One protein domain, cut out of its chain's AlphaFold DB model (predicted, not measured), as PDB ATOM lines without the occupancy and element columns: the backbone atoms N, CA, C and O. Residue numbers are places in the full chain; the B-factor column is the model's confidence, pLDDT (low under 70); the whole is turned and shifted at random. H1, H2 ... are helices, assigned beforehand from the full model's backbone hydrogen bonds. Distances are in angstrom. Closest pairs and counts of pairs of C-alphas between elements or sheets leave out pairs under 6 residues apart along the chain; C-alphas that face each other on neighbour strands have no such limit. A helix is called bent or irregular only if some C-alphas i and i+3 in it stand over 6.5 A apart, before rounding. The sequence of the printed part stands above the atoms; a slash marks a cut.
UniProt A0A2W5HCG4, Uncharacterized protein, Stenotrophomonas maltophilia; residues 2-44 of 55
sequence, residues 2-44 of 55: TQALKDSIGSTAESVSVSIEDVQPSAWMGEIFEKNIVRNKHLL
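What this domain is: This is residues 2 to 44 of the 55 residues of an uncharacterized protein of Stenotrophomonas maltophilia (UniProt A0A2W5HCG4). Look for an open arch: the longer helix H2 stands at one end, the short helix H1 at the other, and the long link of residues 10 to 24 spans between them over an empty middle. Residues 38 to 43, of which 38 is the last residue of H2, stick out free. The printed part has 43 residues, with two named helices in the order H1, H2 and no named strand; its class is all helix. It is only just extended, close to loose, with a radius of gyration of the C-alphas of 14.1 A, and flat, spanning 35 by 25 by 13 A.

How they stand to each other: Start at H2, residues 25 to 38, which is irregular: C-alphas 26 and 29 are 7.2 A apart. Within it 4 of 10 O i to N i+4 pairs and 2 of 11 O i to N i+3 pairs are within hydrogen-bond range. H1, residues 2 to 9, has every O i to N i+4 pair within range. H1 and H2 are apart, with no C-alpha of the one within 8 A of the other.

Where its parts are: Find C-alpha 25 at (-10.643, -24.564, 33.216); from there H2 runs 17.2 A to C-alpha 38 at (-0.754, -16.524, 44.834). H1 begins at C-alpha 2, (3.465, -4.711, 21.699), and runs 10.6 A.

The domain as a whole: The C-alphas farthest apart, of Gly 10 and Ser 26, are 36.7 A apart. The printed part has no cut, and no printed residue is under 70 in pLDDT.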
ATOM      1  N   THR A   2       2.200  -5.420  21.988       96.88
ATOM      2  CA  THR A   2       3.465  -4.711  21.699       96.88
ATOM      3  C   THR A   2       3.378  -3.192  21.846       96.88
ATOM      4  O   THR A   2       4.206  -2.610  22.531       96.88
ATOM      5  N   GLN A   3       2.354  -2.543  21.276       97.69
ATOM      6  CA  GLN A   3       2.210  -1.087  21.401       97.69
ATOM      7  C   GLN A   3       2.013  -0.637  22.860       97.69
ATOM      8  O   GLN A   3       2.707   0.262  23.311       97.69
ATOM      9  N   ALA A   4       1.180  -1.338  23.636       97.19
ATOM     10  CA  ALA A   4       0.974  -1.025  25.051       97.19
ATOM     11  C   ALA A   4       2.264  -1.154  25.886       97.19
ATOM     12  O   ALA A   4       2.490  -0.342  26.778       97.19
ATOM     13  N   LEU A   5       3.124  -2.137  25.589       96.88
ATOM     14  CA  LEU A   5       4.428  -2.290  26.252       96.88
ATOM     15  C   LEU A   5       5.396  -1.156  25.889       96.88
ATOM     16  O   LEU A   5       6.087  -0.639  26.765       96.88
ATOM     17  N   LYS A   6       5.424  -0.728  24.621       97.31
ATOM     18  CA  LYS A   6       6.206   0.444  24.201       97.31
ATOM     19  C   LYS A   6       5.770   1.693  24.972       97.31
ATOM     20  O   LYS A   6       6.616   2.398  25.508       97.31
ATOM     21  N   ASP A   7       4.461   1.907  25.085       98.25
ATOM     22  CA  ASP A   7       3.897   3.108  25.708       98.25
ATOM     23  C   ASP A   7       4.033   3.108  27.239       98.25
ATOM     24  O   ASP A   7       4.251   4.156  27.839       98.25
ATOM     25  N   SER A   8       3.919   1.941  27.882       96.69
ATOM     26  CA  SER A   8       3.884   1.853  29.351       96.69
ATOM     27  C   SER A   8       5.267   1.732  29.989       96.69
ATOM     28  O   SER A   8       5.464   2.214  31.101       96.69
ATOM     29  N   ILE A   9       6.210   1.052  29.324       95.56
ATOM     30  CA  ILE A   9       7.529   0.728  29.898       95.56
ATOM     31  C   ILE A   9       8.706   1.061  28.966       95.56
ATOM     32  O   ILE A   9       9.834   0.671  29.251       95.56
ATOM     33  N   GLY A  10       8.467   1.762  27.850       96.31
ATOM     34  CA  GLY A  10       9.533   2.227  26.954       96.31
ATOM     35  C   GLY A  10      10.242   1.120  26.166       96.31
ATOM     36  O   GLY A  10      11.393   1.289  25.773       96.31
ATOM     37  N   SER A  11       9.587  -0.026  25.954       97.25
ATOM     38  CA  SER A  11      10.163  -1.141  25.189       97.25
ATOM     39  C   SER A  11      10.282  -0.826  23.684       97.25
ATOM     40  O   SER A  11       9.658   0.111  23.183       97.25
ATOM     41  N   THR A  12      11.045  -1.632  22.939       97.50
ATOM     42  CA  THR A  12      11.124  -1.588  21.467       97.50
ATOM     43  C   THR A  12      10.431  -2.805  20.857       97.50
ATOM     44  O   THR A  12      10.372  -3.869  21.467       97.50
ATOM     45  N   ALA A  13       9.885  -2.673  19.644       96.19
ATOM     46  CA  ALA A  13       9.118  -3.758  19.018       96.19
ATOM     47  C   ALA A  13       9.954  -5.037  18.803       96.19
ATOM     48  O   ALA A  13       9.454  -6.135  19.010       96.19
ATOM     49  N   GLU A  14      11.225  -4.877  18.443       97.19
ATOM     50  CA  GLU A  14      12.217  -5.949  18.276       97.19
ATOM     51  C   GLU A  14      12.570  -6.695  19.574       97.19
ATOM     52  O   GLU A  14      13.025  -7.832  19.513       97.19
ATOM     53  N   SER A  15      12.317  -6.093  20.740       97.19
ATOM     54  CA  SER A  15      12.579  -6.703  22.052       97.19
ATOM     55  C   SER A  15      11.370  -7.450  22.627       97.19
ATOM     56  O   SER A  15      11.436  -7.952  23.748       97.19
ATOM     57  N   VAL A  16      10.246  -7.506  21.904       96.44
ATOM     58  CA  VAL A  16       8.995  -8.103  22.389       96.44
ATOM     59  C   VAL A  16       8.694  -9.401  21.646       96.44
ATOM     60  O   VAL A  16       8.432  -9.398  20.445       96.44
ATOM     61  N   SER A  17       8.626 -10.505  22.389       96.81
ATOM     62  CA  SER A  17       8.060 -11.783  21.946       96.81
ATOM     63  C   SER A  17       6.812 -12.125  22.767       96.81
ATOM     64  O   SER A  17       6.675 -11.702  23.916       96.81
ATOM     65  N   VAL A  18       5.856 -12.838  22.162       95.94
ATOM     66  CA  VAL A  18       4.567 -13.167  22.792       95.94
ATOM     67  C   VAL A  18       4.210 -14.622  22.504       95.94
ATOM     68  O   VAL A  18       4.189 -15.025  21.343       95.94
ATOM     69  N   SER A  19       3.883 -15.380  23.551       97.62
ATOM     70  CA  SER A  19       3.185 -16.666  23.466       97.62
ATOM     71  C   SER A  19       1.766 -16.529  24.023       97.62
ATOM     72  O   SER A  19       1.493 -15.671  24.865       97.62
ATOM     73  N   ILE A  20       0.851 -17.359  23.523       96.62
ATOM     74  CA  ILE A  20      -0.507 -17.504  24.050       96.62
ATOM     75  C   ILE A  20      -0.748 -18.998  24.209       96.62
ATOM     76  O   ILE A  20      -0.517 -19.759  23.271       96.62
ATOM     77  N   GLU A  21      -1.183 -19.402  25.396       96.19
ATOM     78  CA  GLU A  21      -1.400 -20.799  25.752       96.19
ATOM     79  C   GLU A  21      -2.815 -20.969  26.295       96.19
ATOM     80  O   GLU A  21      -3.238 -20.245  27.201       96.19
ATOM     81  N   ASP A  22      -3.543 -21.931  25.734       97.56
ATOM     82  CA  ASP A  22      -4.859 -22.307  26.228       97.56
ATOM     83  C   ASP A  22      -4.725 -23.147  27.498       97.56
ATOM     84  O   ASP A  22      -4.025 -24.161  27.534       97.56
ATOM     85  N   VAL A  23      -5.452 -22.752  28.541       96.44
ATOM     86  CA  VAL A  23      -5.486 -23.465  29.820       96.44
ATOM     87  C   VAL A  23      -6.871 -24.059  30.019       96.44
ATOM     88  O   VAL A  23      -7.878 -23.353  29.978       96.44
ATOM     89  N   GLN A  24      -6.927 -25.367  30.273       97.94
ATOM     90  CA  GLN A  24      -8.186 -26.026  30.612       97.94
ATOM     91  C   GLN A  24      -8.748 -25.455  31.923       97.94
ATOM     92  O   GLN A  24      -7.997 -25.335  32.894       97.94
ATOM     93  N   PRO A  25     -10.059 -25.161  32.014       96.94
ATOM     94  CA  PRO A  25     -10.643 -24.564  33.216       96.94
ATOM     95  C   PRO A  25     -10.370 -25.363  34.496       96.94
ATOM     96  O   PRO A  25     -10.110 -24.782  35.548       96.94
ATOM     97  N   SER A  26     -10.360 -26.696  34.405       97.50
ATOM     98  CA  SER A  26     -10.052 -27.591  35.527       97.50
ATOM     99  C   SER A  26      -8.617 -27.456  36.046       97.50
ATOM    100  O   SER A  26      -8.366 -27.727  37.216       97.50
ATOM    101  N   ALA A  27      -7.681 -27.013  35.203       96.94
ATOM    102  CA  ALA A  27      -6.289 -26.787  35.571       96.94
ATOM    103  C   ALA A  27      -6.041 -25.373  36.125       96.94
ATOM    104  O   ALA A  27      -5.011 -25.144  36.752       96.94
ATOM    105  N   TRP A  28      -6.973 -24.428  35.942       95.62
ATOM    106  CA  TRP A  28      -6.758 -23.010  36.248       95.62
ATOM    107  C   TRP A  28      -6.296 -22.765  37.687       95.62
ATOM    108  O   TRP A  28      -5.264 -22.132  37.907       95.62
ATOM    109  N   MET A  29      -7.034 -23.293  38.667       94.75
ATOM    110  CA  MET A  29      -6.757 -23.017  40.080       94.75
ATOM    111  C   MET A  29      -5.419 -23.607  40.539       94.75
ATOM    112  O   MET A  29      -4.643 -22.924  41.203       94.75
ATOM    113  N   GLY A  30      -5.135 -24.857  40.168       94.62
ATOM    114  CA  GLY A  30      -3.936 -25.563  40.624       94.62
ATOM    115  C   GLY A  30      -2.670 -25.179  39.864       94.62
ATOM    116  O   GLY A  30      -1.609 -25.032  40.467       94.62
ATOM    117  N   GLU A  31      -2.769 -25.004  38.546       95.31
ATOM    118  CA  GLU A  31      -1.599 -24.806  37.693       95.31
ATOM    119  C   GLU A  31      -1.256 -23.335  37.485       95.31
ATOM    120  O   GLU A  31      -0.075 -23.013  37.427       95.31
ATOM    121  N   ILE A  32      -2.250 -22.442  37.429       95.50
ATOM    122  CA  ILE A  32      -2.023 -21.020  37.136       95.50
ATOM    123  C   ILE A  32      -2.235 -20.149  38.371       95.50
ATOM    124  O   ILE A  32      -1.331 -19.418  38.775       95.50
ATOM    125  N   PHE A  33      -3.418 -20.212  38.991       95.19
ATOM    126  CA  PHE A  33      -3.766 -19.308  40.087       95.19
ATOM    127  C   PHE A  33      -2.817 -19.488  41.273       95.19
ATOM    128  O   PHE A  33      -2.150 -18.541  41.689       95.19
ATOM    129  N   GLU A  34      -2.670 -20.714  41.768       95.00
ATOM    130  CA  GLU A  34      -1.801 -20.981  42.911       95.00
ATOM    131  C   GLU A  34      -0.324 -20.696  42.584       95.00
ATOM    132  O   GLU A  34       0.370 -19.980  43.310       95.00
ATOM    133  N   LYS A  35       0.171 -21.223  41.456       95.50
ATOM    134  CA  LYS A  35       1.609 -21.202  41.143       95.50
ATOM    135  C   LYS A  35       2.106 -19.844  40.656       95.50
ATOM    136  O   LYS A  35       3.219 -19.461  41.017       95.50
ATOM    137  N   ASN A  36       1.324 -19.126  39.853       94.75
ATOM    138  CA  ASN A  36       1.763 -17.882  39.220       94.75
ATOM    139  C   ASN A  36       1.191 -16.632  39.889       94.75
ATOM    140  O   ASN A  36       1.862 -15.602  39.855       94.75
ATOM    141  N   ILE A  37      -0.001 -16.706  40.496       95.44
ATOM    142  CA  ILE A  37      -0.669 -15.542  41.097       95.44
ATOM    143  C   ILE A  37      -0.427 -15.500  42.607       95.44
ATOM    144  O   ILE A  37       0.186 -14.549  43.087       95.44
ATOM    145  N   VAL A  38      -0.846 -16.524  43.359       95.25
ATOM    146  CA  VAL A  38      -0.754 -16.524  44.834       95.25
ATOM    147  C   VAL A  38       0.703 -16.467  45.294       95.25
ATOM    148  O   VAL A  38       1.070 -15.587  46.076       95.25
ATOM    149  N   ARG A  39       1.571 -17.335  44.757       95.12
ATOM    150  CA  ARG A  39       3.004 -17.353  45.118       95.12
ATOM    151  C   ARG A  39       3.736 -16.044  44.810       95.12
ATOM    152  O   ARG A  39       4.658 -15.681  45.534       95.12
ATOM    153  N   ASN A  40       3.302 -15.311  43.784       95.50
ATOM    154  CA  ASN A  40       3.926 -14.056  43.354       95.50
ATOM    155  C   ASN A  40       3.086 -12.821  43.705       95.50
ATOM    156  O   ASN A  40       3.273 -11.764  43.107       95.50
ATOM    157  N   LYS A  41       2.168 -12.920  44.675       94.38
ATOM    158  CA  LYS A  41       1.187 -11.866  44.988       94.38
ATOM    159  C   LYS A  41       1.782 -10.479  45.236       94.38
ATOM    160  O   LYS A  41       1.160  -9.472  44.911       94.38
ATOM    161  N   HIS A  42       2.996 -10.429  45.783       94.19
ATOM    162  CA  HIS A  42       3.726  -9.198  46.084       94.19
ATOM    163  C   HIS A  42       4.301  -8.501  44.836       94.19
ATOM    164  O   HIS A  42       4.637  -7.325  44.905       94.19
ATOM    165  N   LEU A  43       4.391  -9.200  43.700       95.56
ATOM    166  CA  LEU A  43       4.864  -8.667  42.415       95.56
ATOM    167  C   LEU A  43       3.717  -8.221  41.496       95.56
ATOM    168  O   LEU A  43       3.959  -7.669  40.423       95.56
ATOM    169  N   LEU A  44       2.462  -8.476  41.875       93.81
ATOM    170  CA  LEU A  44       1.312  -8.155  41.036       93.81
ATOM    171  C   LEU A  44       1.083  -6.642  40.980       93.81
ATOM    172  O   LEU A  44       0.618  -6.042  41.946       93.81
TER     173      LEU A  44